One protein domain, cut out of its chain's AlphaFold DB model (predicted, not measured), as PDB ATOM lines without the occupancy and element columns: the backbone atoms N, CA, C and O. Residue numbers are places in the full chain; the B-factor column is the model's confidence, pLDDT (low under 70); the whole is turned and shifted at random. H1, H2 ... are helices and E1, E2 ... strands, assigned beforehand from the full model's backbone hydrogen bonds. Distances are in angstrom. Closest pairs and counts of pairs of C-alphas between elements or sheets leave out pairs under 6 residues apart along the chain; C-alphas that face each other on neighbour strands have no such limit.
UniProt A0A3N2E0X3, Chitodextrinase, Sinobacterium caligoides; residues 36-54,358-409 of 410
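This is residues 36 to 54 and 358 to 409 of the 410 residues of the protein "Chitodextrinase" of Sinobacterium caligoides (UniProt A0A3N2E0X3). Start at the two antiparallel strands E2 and E3, on which helix H3 packs; the longest helix, H1, stands near both H3 and E3, and a second pair of strands, E1 and E4, lies at one side and brings the two ends of the printed part together. Between E2 and E3 the chain loops far out through the short helix H2 and folds back. The printed part has 71 residues, with three named helices and four named strands in the order E1, H1, E2, H2, E3, H3, E4, a mixed class of helices and strands. One sheet is E2 and E3, antiparallel; the other is E1 and E4, parallel. The whole is compact and rounded, with a radius of gyration of the C-alphas of 11.6 A and spans of 30 by 23 by 21 A.

Find C-alpha 359 at (-34.782, -16.814, 33.304), where E2 begins; it runs 10.3 A through residues 359 to 362. Its partner E3 is residues 379 to 382, 9.5 A long. H3, residues 395 to 403, covers 12.0 A. H1, residues 39 to 51, runs 18.3 A from C-alpha 39 at (-44.978, -17.802, 50.350). H2 is residues 371 to 374, 5.4 A. E1 is residues 36 to 38, 7.0 A, and E4 is residues 406 to 409, 9.7 A, ending at C-alpha 409 at (-50.214, -14.939, 51.717).

Look first between E2 and E3, which run at 132 degrees: N 361 and O 380 are 2.9 A apart, and N 380 and O 361 2.8 A, within hydrogen-bond range. H3 has 7 pairs of C-alphas within 8 A of E2, the closest being those of Gln 362 and Lys 403 at 6.1 A. Its closest C-alphas to E3 are those of Cys 379 and Val 400, 5.9 A. H1, with residues 42 to 46 alone, only just touches H3, with 3 pairs of C-alphas within 8 A; the closest are those of Glu 46 and Tyr 396, 6.4 A. These helices run opposite ways at a steep tilt of 68 degrees, only just short of about perpendicular. The closest C-alphas of H1 and E3 are those of Leu 49 and Lys 380, 7.2 A. In the other sheet E1 and E4 stand at 41 degrees, with N 37 and O 407 2.9 A apart, within hydrogen-bond range. H2 is apart from H1 and from H3. In H1 and H3 every O i to N i+4 pair is within hydrogen-bond range; H2 is too short for one, and its 1 pair of O i and N i+3 is within range.

The C-alphas of Pro 54 and Gln 372, the two farthest apart, are 32.0 A apart. Residues 55 to 357 are not printed, and C-alphas 54 and 358 across the cut are 11.0 A apart. The link from E3 to H3, residues 383 to 394, is long. The mean pLDDT of the printed part is 93.2, that of H2 is 82, and no printed residue is under 70.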
ATOM      1  N   GLU A  36     -55.175 -17.835  45.280       90.81
ATOM      2  CA  GLU A  36     -54.448 -17.696  46.542       90.81
ATOM      3  C   GLU A  36     -53.269 -18.671  46.574       90.81
ATOM      4  O   GLU A  36     -53.443 -19.869  46.346       90.81
ATOM      5  N   MET A  37     -52.089 -18.149  46.890       92.75
ATOM      6  CA  MET A  37     -50.851 -18.901  47.071       92.75
ATOM      7  C   MET A  37     -50.211 -18.505  48.400       92.75
ATOM      8  O   MET A  37     -50.438 -17.413  48.924       92.75
ATOM      9  N   THR A  38     -49.399 -19.382  48.967       95.00
ATOM     10  CA  THR A  38     -48.573 -19.082  50.141       95.00
ATOM     11  C   THR A  38     -47.132 -18.806  49.728       95.00
ATOM     12  O   THR A  38     -46.638 -19.348  48.735       95.00
ATOM     13  N   GLN A  39     -46.415 -18.018  50.530       95.44
ATOM     14  CA  GLN A  39     -44.978 -17.802  50.350       95.44
ATOM     15  C   GLN A  39     -44.213 -19.136  50.309       95.44
ATOM     16  O   GLN A  39     -43.333 -19.330  49.474       95.44
ATOM     17  N   ALA A  40     -44.596 -20.082  51.171       95.94
ATOM     18  CA  ALA A  40     -43.977 -21.401  51.243       95.94
ATOM     19  C   ALA A  40     -44.180 -22.233  49.963       95.94
ATOM     20  O   ALA A  40     -43.271 -22.957  49.562       95.94
ATOM     21  N   GLU A  41     -45.342 -22.139  49.307       94.31
ATOM     22  CA  GLU A  41     -45.596 -22.821  48.029       94.31
ATOM     23  C   GLU A  41     -44.739 -22.244  46.900       94.31
ATOM     24  O   GLU A  41     -44.182 -23.005  46.105       94.31
ATOM     25  N   LEU A  42     -44.584 -20.917  46.849       95.81
ATOM     26  CA  LEU A  42     -43.719 -20.264  45.866       95.81
ATOM     27  C   LEU A  42     -42.254 -20.656  46.059       95.81
ATOM     28  O   LEU A  42     -41.616 -21.092  45.103       95.81
ATOM     29  N   GLU A  43     -41.740 -20.572  47.289       95.81
ATOM     30  CA  GLU A  43     -40.355 -20.940  47.610       95.81
ATOM     31  C   GLU A  43     -40.076 -22.428  47.343       95.81
ATOM     32  O   GLU A  43     -39.019 -22.777  46.814       95.81
ATOM     33  N   ALA A  44     -41.027 -23.316  47.661       96.44
ATOM     34  CA  ALA A  44     -40.901 -24.741  47.370       96.44
ATOM     35  C   ALA A  44     -40.889 -25.022  45.860       96.44
ATOM     36  O   ALA A  44     -40.101 -25.850  45.401       96.44
ATOM     37  N   THR A  45     -41.728 -24.322  45.089       95.25
ATOM     38  CA  THR A  45     -41.788 -24.481  43.629       95.25
ATOM     39  C   THR A  45     -40.516 -23.961  42.964       95.25
ATOM     40  O   THR A  45     -39.929 -24.661  42.143       95.25
ATOM     41  N   GLU A  46     -40.042 -22.776  43.359       97.00
ATOM     42  CA  GLU A  46     -38.772 -22.216  42.888       97.00
ATOM     43  C   GLU A  46     -37.613 -23.189  43.150       97.00
ATOM     44  O   GLU A  46     -36.867 -23.535  42.231       97.00
ATOM     45  N   ALA A  47     -37.496 -23.689  44.386       96.00
ATOM     46  CA  ALA A  47     -36.450 -24.633  44.766       96.00
ATOM     47  C   ALA A  47     -36.519 -25.939  43.960       96.00
ATOM     48  O   ALA A  47     -35.479 -26.450  43.542       96.00
ATOM     49  N   GLN A  48     -37.724 -26.462  43.711       96.25
ATOM     50  CA  GLN A  48     -37.913 -27.651  42.885       96.25
ATOM     51  C   GLN A  48     -37.454 -27.411  41.439       96.25
ATOM     52  O   GLN A  48     -36.652 -28.186  40.925       96.25
ATOM     53  N   LEU A  49     -37.916 -26.334  40.795       96.06
ATOM     54  CA  LEU A  49     -37.596 -26.036  39.393       96.06
ATOM     55  C   LEU A  49     -36.095 -25.806  39.173       96.06
ATOM     56  O   LEU A  49     -35.554 -26.187  38.133       96.06
ATOM     57  N   ILE A  50     -35.414 -25.209  40.156       95.38
ATOM     58  CA  ILE A  50     -33.955 -25.049  40.146       95.38
ATOM     59  C   ILE A  50     -33.258 -26.406  40.299       95.38
ATOM     60  O   ILE A  50     -32.301 -26.670  39.577       95.38
ATOM     61  N   ALA A  51     -33.731 -27.269  41.203       94.94
ATOM     62  CA  ALA A  51     -33.147 -28.593  41.434       94.94
ATOM     63  C   ALA A  51     -33.306 -29.553  40.240       94.94
ATOM     64  O   ALA A  51     -32.577 -30.538  40.143       94.94
ATOM     65  N   GLU A  52     -34.247 -29.276  39.334       95.75
ATOM     66  CA  GLU A  52     -34.441 -30.013  38.081       95.75
ATOM     67  C   GLU A  52     -33.476 -29.573  36.960       95.75
ATOM     68  O   GLU A  52     -33.420 -30.228  35.916       95.75
ATOM     69  N   GLN A  53     -32.716 -28.484  37.144       94.88
ATOM     70  CA  GLN A  53     -31.746 -28.015  36.149       94.88
ATOM     71  C   GLN A  53     -30.444 -28.837  36.160       94.88
ATOM     72  O   GLN A  53     -30.109 -29.452  37.174       94.88
ATOM     73  N   PRO A  54     -29.680 -28.839  35.047       92.94
ATOM     74  CA  PRO A  54     -28.366 -29.476  34.999       92.94
ATOM     75  C   PRO A  54     -27.410 -28.936  36.073       92.94
ATOM     76  O   PRO A  54     -27.508 -27.775  36.467       92.94
ATOM     77  N   ILE A 358     -32.085 -19.968  32.705       96.00
ATOM     78  CA  ILE A 358     -31.760 -19.115  33.868       96.00
ATOM     79  C   ILE A 358     -32.738 -17.955  34.070       96.00
ATOM     80  O   ILE A 358     -32.549 -17.148  34.985       96.00
ATOM     81  N   TYR A 359     -33.760 -17.851  33.226       97.44
ATOM     82  CA  TYR A 359     -34.782 -16.814  33.304       97.44
ATOM     83  C   TYR A 359     -36.146 -17.420  33.589       97.44
ATOM     84  O   TYR A 359     -36.451 -18.504  33.099       97.44
ATOM     85  N   TRP A 360     -36.970 -16.725  34.366       98.06
ATOM     86  CA  TRP A 360     -38.347 -17.130  34.617       98.06
ATOM     87  C   TRP A 360     -39.272 -16.558  33.548       98.06
ATOM     88  O   TRP A 360     -39.190 -15.380  33.199       98.06
ATOM     89  N   GLU A 361     -40.179 -17.390  33.054       97.19
ATOM     90  CA  GLU A 361     -41.247 -16.993  32.141       97.19
ATOM     91  C   GLU A 361     -42.540 -17.728  32.479       97.19
ATOM     92  O   GLU A 361     -42.522 -18.800  33.084       97.19
ATOM     93  N   GLN A 362     -43.664 -17.169  32.044       95.62
ATOM     94  CA  GLN A 362     -44.977 -17.784  32.138       95.62
ATOM     95  C   GLN A 362     -44.984 -19.244  31.655       95.62
ATOM     96  O   GLN A 362     -44.630 -19.557  30.510       95.62
ATOM     97  N   ASP A 363     -45.450 -20.146  32.521       94.62
ATOM     98  CA  ASP A 363     -45.775 -21.507  32.124       94.62
ATOM     99  C   ASP A 363     -47.208 -21.578  31.582       94.62
ATOM    100  O   ASP A 363     -48.178 -21.238  32.253       94.62
ATOM    101  N   TRP A 364     -47.336 -22.041  30.341       90.62
ATOM    102  CA  TRP A 364     -48.614 -22.210  29.644       90.62
ATOM    103  C   TRP A 364     -49.163 -23.636  29.763       90.62
ATOM    104  O   TRP A 364     -50.080 -24.011  29.028       90.62
ATOM    105  N   SER A 365     -48.567 -24.467  30.622       91.00
ATOM    106  CA  SER A 365     -49.006 -25.844  30.815       91.00
ATOM    107  C   SER A 365     -50.406 -25.924  31.432       91.00
ATOM    108  O   SER A 365     -50.915 -24.987  32.053       91.00
ATOM    109  N   TRP A 366     -51.044 -27.075  31.222       92.56
ATOM    110  CA  TRP A 366     -52.327 -27.404  31.824       92.56
ATOM    111  C   TRP A 366     -52.118 -28.342  33.013       92.56
ATOM    112  O   TRP A 366     -51.504 -29.403  32.878       92.56
ATOM    113  N   VAL A 367     -52.670 -27.972  34.163       87.44
ATOM    114  CA  VAL A 367     -52.610 -28.696  35.428       87.44
ATOM    115  C   VAL A 367     -54.020 -29.117  35.830       87.44
ATOM    116  O   VAL A 367     -54.892 -28.302  36.142       87.44
ATOM    117  N   ALA A 368     -54.250 -30.432  35.845       89.50
ATOM    118  CA  ALA A 368     -55.533 -31.004  36.228       89.50
ATOM    119  C   ALA A 368     -55.950 -30.553  37.633       89.50
ATOM    120  O   ALA A 368     -55.244 -30.799  38.606       89.50
ATOM    121  N   GLY A 369     -57.140 -29.962  37.744       83.12
ATOM    122  CA  GLY A 369     -57.699 -29.533  39.026       83.12
ATOM    123  C   GLY A 369     -57.340 -28.104  39.436       83.12
ATOM    124  O   GLY A 369     -57.928 -27.620  40.403       83.12
ATOM    125  N   ASN A 370     -56.475 -27.408  38.690       85.75
ATOM    126  CA  ASN A 370     -56.284 -25.976  38.890       85.75
ATOM    127  C   ASN A 370     -57.541 -25.183  38.475       85.75
ATOM    128  O   ASN A 370     -58.280 -25.597  37.570       85.75
ATOM    129  N   PRO A 371     -57.798 -24.024  39.111       82.06
ATOM    130  CA  PRO A 371     -58.790 -23.062  38.634       82.06
ATOM    131  C   PRO A 371     -58.509 -22.582  37.201       82.06
ATOM    132  O   PRO A 371     -57.461 -22.858  36.630       82.06
ATOM    133  N   GLN A 372     -59.459 -21.840  36.619       78.00
ATOM    134  CA  GLN A 372     -59.329 -21.247  35.276       78.00
ATOM    135  C   GLN A 372     -59.013 -22.280  34.176       78.00
ATOM    136  O   GLN A 372     -58.070 -22.126  33.412       78.00
ATOM    137  N   ASP A 373     -59.829 -23.338  34.108       83.38
ATOM    138  CA  ASP A 373     -59.694 -24.430  33.127       83.38
ATOM    139  C   ASP A 373     -58.335 -25.142  33.191       83.38
ATOM    140  O   ASP A 373     -57.800 -25.574  32.177       83.38
ATOM    141  N   GLY A 374     -57.779 -25.274  34.399       83.81
ATOM    142  CA  GLY A 374     -56.524 -25.975  34.633       83.81
ATOM    143  C   GLY A 374     -55.285 -25.194  34.207       83.81
ATOM    144  O   GLY A 374     -54.284 -25.814  33.884       83.81
ATOM    145  N   ALA A 375     -55.313 -23.861  34.177       84.69
ATOM    146  CA  ALA A 375     -54.108 -23.080  33.899       84.69
ATOM    147  C   ALA A 375     -53.002 -23.348  34.945       84.69
ATOM    148  O   ALA A 375     -53.276 -23.491  36.143       84.69
ATOM    149  N   SER A 376     -51.745 -23.410  34.498       85.69
ATOM    150  CA  SER A 376     -50.588 -23.309  35.393       85.69
ATOM    151  C   SER A 376     -50.561 -21.904  36.012       85.69
ATOM    152  O   SER A 376     -50.709 -20.920  35.296       85.69
ATOM    153  N   PHE A 377     -50.421 -21.809  37.337       90.94
ATOM    154  CA  PHE A 377     -50.213 -20.551  38.080       90.94
ATOM    155  C   PHE A 377     -48.745 -20.451  38.520       90.94
ATOM    156  O   PHE A 377     -48.438 -20.132  39.667       90.94
ATOM    157  N   ALA A 378     -47.836 -20.832  37.624       93.88
ATOM    158  CA  ALA A 378     -46.409 -20.931  37.889       93.88
ATOM    159  C   ALA A 378     -45.605 -20.336  36.733       93.88
ATOM    160  O   ALA A 378     -46.048 -20.304  35.583       93.88
ATOM    161  N   CYS A 379     -44.393 -19.890  37.041       97.44
ATOM    162  CA  CYS A 379     -43.390 -19.641  36.018       97.44
ATOM    163  C   CYS A 379     -42.516 -20.885  35.828       97.44
ATOM    164  O   CYS A 379     -42.430 -21.748  36.699       97.44
ATOM    165  N   LYS A 380     -41.848 -20.974  34.684       97.50
ATOM    166  CA  LYS A 380     -40.854 -21.999  34.358       97.50
ATOM    167  C   LYS A 380     -39.542 -21.348  33.943       97.50
ATOM    168  O   LYS A 380     -39.523 -20.175  33.576       97.50
ATOM    169  N   LEU A 381     -38.464 -22.124  33.965       97.56
ATOM    170  CA  LEU A 381     -37.170 -21.665  33.475       97.56
ATOM    171  C   LEU A 381     -37.096 -21.728  31.943       97.56
ATOM    172  O   LEU A 381     -37.548 -22.697  31.329       97.56
ATOM    173  N   VAL A 382     -36.507 -20.696  31.342       97.00
ATOM    174  CA  VAL A 382     -36.243 -20.556  29.903       97.00
ATOM    175  C   VAL A 382     -34.835 -20.002  29.658       97.00
ATOM    176  O   VAL A 382     -34.219 -19.408  30.548       97.00
ATOM    177  N   ASN A 383     -34.320 -20.202  28.445       95.44
ATOM    178  CA  ASN A 383     -32.961 -19.845  28.016       95.44
ATOM    179  C   ASN A 383     -32.881 -18.545  27.197       95.44
ATOM    180  O   ASN A 383     -31.860 -18.268  26.572       95.44
ATOM    181  N   TYR A 384     -33.941 -17.742  27.191       93.62
ATOM    182  CA  TYR A 384     -33.941 -16.398  26.623       93.62
ATOM    183  C   TYR A 384     -34.194 -15.372  27.720       93.62
ATOM    184  O   TYR A 384     -34.857 -15.654  28.716       93.62
ATOM    185  N   GLN A 385     -33.650 -14.174  27.532       92.69
ATOM    186  CA  GLN A 385     -33.704 -13.121  28.537       92.69
ATOM    187  C   GLN A 385     -35.146 -12.669  28.807       92.69
ATOM    188  O   GLN A 385     -35.896 -12.366  27.877       92.69
ATOM    189  N   THR A 386     -35.494 -12.568  30.087       94.69
ATOM    190  CA  THR A 386     -36.738 -11.965  30.591       94.69
ATOM    191  C   THR A 386     -36.404 -10.963  31.712       94.69
ATOM    192  O   THR A 386     -35.237 -10.864  32.113       94.69
ATOM    193  N   PRO A 387     -37.383 -10.209  32.252       94.25
ATOM    194  CA  PRO A 387     -37.175  -9.371  33.437       94.25
ATOM    195  C   PRO A 387     -36.798 -10.132  34.718       94.25
ATOM    196  O   PRO A 387     -36.418  -9.494  35.698       94.25
ATOM    197  N   TYR A 388     -36.947 -11.461  34.736       96.25
ATOM    198  CA  TYR A 388     -36.885 -12.282  35.945       96.25
ATOM    199  C   TYR A 388     -35.794 -13.333  35.808       96.25
ATOM    200  O   TYR A 388     -35.846 -14.179  34.916       96.25
ATOM    201  N   THR A 389     -34.814 -13.327  36.702       95.44
ATOM    202  CA  THR A 389     -33.715 -14.300  36.675       95.44
ATOM    203  C   THR A 389     -33.783 -15.259  37.855       95.44
ATOM    204  O   THR A 389     -34.122 -14.892  38.975       95.44
ATOM    205  N   ALA A 390     -33.375 -16.503  37.626       96.31
ATOM    206  CA  ALA A 390     -33.203 -17.502  38.671       96.31
ATOM    207  C   ALA A 390     -32.104 -17.133  39.684       96.31
ATOM    208  O   ALA A 390     -32.022 -17.741  40.751       96.31
ATOM    209  N   PHE A 391     -31.246 -16.162  39.366       94.19
ATOM    210  CA  PHE A 391     -30.138 -15.753  40.227       94.19
ATOM    211  C   PHE A 391     -30.529 -14.750  41.315       94.19
ATOM    212  O   PHE A 391     -29.751 -14.539  42.244       94.19
ATOM    213  N   LEU A 392     -31.714 -14.142  41.228       94.06
ATOM    214  CA  LEU A 392     -32.183 -13.167  42.206       94.06
ATOM    215  C   LEU A 392     -33.315 -13.757  43.035       94.06
ATOM    216  O   LEU A 392     -34.356 -14.161  42.522       94.06
ATOM    217  N   LYS A 393     -33.117 -13.771  44.355       92.81
ATOM    218  CA  LYS A 393     -34.163 -14.193  45.283       92.81
ATOM    219  C   LYS A 393     -35.397 -13.302  45.107       92.81
ATOM    220  O   LYS A 393     -35.286 -12.080  45.172       92.81
ATOM    221  N   GLY A 394     -36.561 -13.930  44.968       94.69
ATOM    222  CA  GLY A 394     -37.847 -13.246  44.818       94.69
ATOM    223  C   GLY A 394     -38.263 -13.001  43.368       94.69
ATOM    224  O   GLY A 394     -39.429 -12.697  43.134       94.69
ATOM    225  N   ASP A 395     -37.381 -13.194  42.383       96.62
ATOM    226  CA  ASP A 395     -37.749 -13.016  40.974       96.62
ATOM    227  C   ASP A 395     -38.722 -14.086  40.475       96.62
ATOM    228  O   ASP A 395     -39.550 -13.788  39.616       96.62
ATOM    229  N   TYR A 396     -38.695 -15.298  41.042       97.88
ATOM    230  CA  TYR A 396     -39.729 -16.295  40.761       97.88
ATOM    231  C   TYR A 396     -41.117 -15.780  41.162       97.88
ATOM    232  O   TYR A 396     -42.042 -15.782  40.353       97.88
ATOM    233  N   GLN A 397     -41.252 -15.267  42.388       97.00
ATOM    234  CA  GLN A 397     -42.502 -14.676  42.868       97.00
ATOM    235  C   GLN A 397     -42.923 -13.479  42.014       97.00
ATOM    236  O   GLN A 397     -44.076 -13.422  41.601       97.00
ATOM    237  N   ARG A 398     -41.998 -12.565  41.691       96.06
ATOM    238  CA  ARG A 398     -42.288 -11.416  40.818       96.06
ATOM    239  C   ARG A 398     -42.790 -11.857  39.443       96.06
ATOM    240  O   ARG A 398     -43.721 -11.251  38.929       96.06
ATOM    241  N   CYS A 399     -42.218 -12.920  38.877       97.25
ATOM    242  CA  CYS A 399     -42.717 -13.511  37.640       97.25
ATOM    243  C   CYS A 399     -44.159 -14.010  37.806       97.25
ATOM    244  O   CYS A 399     -45.014 -13.705  36.980       97.25
ATOM    245  N   VAL A 400     -44.460 -14.739  38.885       96.31
ATOM    246  CA  VAL A 400     -45.816 -15.254  39.117       96.31
ATOM    247  C   VAL A 400     -46.826 -14.113  39.314       96.31
ATOM    248  O   VAL A 400     -47.892 -14.133  38.706       96.31
ATOM    249  N   GLU A 401     -46.484 -13.098  40.106       94.38
ATOM    250  CA  GLU A 401     -47.334 -11.924  40.356       94.38
ATOM    251  C   GLU A 401     -47.547 -11.058  39.100       94.38
ATOM    252  O   GLU A 401     -48.620 -10.484  38.932       94.38
ATOM    253  N   ASP A 402     -46.557 -10.980  38.206       93.81
ATOM    254  CA  ASP A 402     -46.665 -10.272  36.922       93.81
ATOM    255  C   ASP A 402     -47.545 -11.022  35.913       93.81
ATOM    256  O   ASP A 402     -48.390 -10.437  35.233       93.81
ATOM    257  N   LYS A 403     -47.358 -12.341  35.796       92.88
ATOM    258  CA  LYS A 403     -47.996 -13.145  34.742       92.88
ATOM    259  C   LYS A 403     -49.392 -13.638  35.106       92.88
ATOM    260  O   LYS A 403     -50.161 -13.988  34.205       92.88
ATOM    261  N   PHE A 404     -49.734 -13.676  36.392       91.06
ATOM    262  CA  PHE A 404     -50.965 -14.290  36.875       91.06
ATOM    263  C   PHE A 404     -51.689 -13.415  37.900       91.06
ATOM    264  O   PHE A 404     -51.088 -12.717  38.707       91.06
ATOM    265  N   ASN A 405     -53.022 -13.504  37.914       88.38
ATOM    266  CA  ASN A 405     -53.845 -12.860  38.938       88.38
ATOM    267  C   ASN A 405     -53.807 -13.680  40.240       88.38
ATOM    268  O   ASN A 405     -54.713 -14.483  40.491       88.38
ATOM    269  N   VAL A 406     -52.743 -13.515  41.028       90.12
ATOM    270  CA  VAL A 406     -52.517 -14.234  42.290       90.12
ATOM    271  C   VAL A 406     -52.502 -13.297  43.497       90.12
ATOM    272  O   VAL A 406     -52.212 -12.108  43.380       90.12
ATOM    273  N   VAL A 407     -52.795 -13.844  44.676       91.06
ATOM    274  CA  VAL A 407     -52.559 -13.192  45.971       91.06
ATOM    275  C   VAL A 407     -51.635 -14.089  46.782       91.06
ATOM    276  O   VAL A 407     -51.923 -15.268  46.976       91.06
ATOM    277  N   VAL A 408     -50.514 -13.528  47.240       92.06
ATOM    278  CA  VAL A 408     -49.517 -14.253  48.034       92.06
ATOM    279  C   VAL A 408     -49.722 -13.946  49.513       92.06
ATOM    280  O   VAL A 408     -49.532 -12.821  49.979       92.06
ATOM    281  N   SER A 409     -50.119 -14.967  50.261       91.31
ATOM    282  CA  SER A 409     -50.214 -14.939  51.717       91.31
ATOM    283  C   SER A 409     -48.873 -15.315  52.362       91.31
ATOM    284  O   SER A 409     -48.129 -16.144  51.836       91.31
TER     285      SER A 409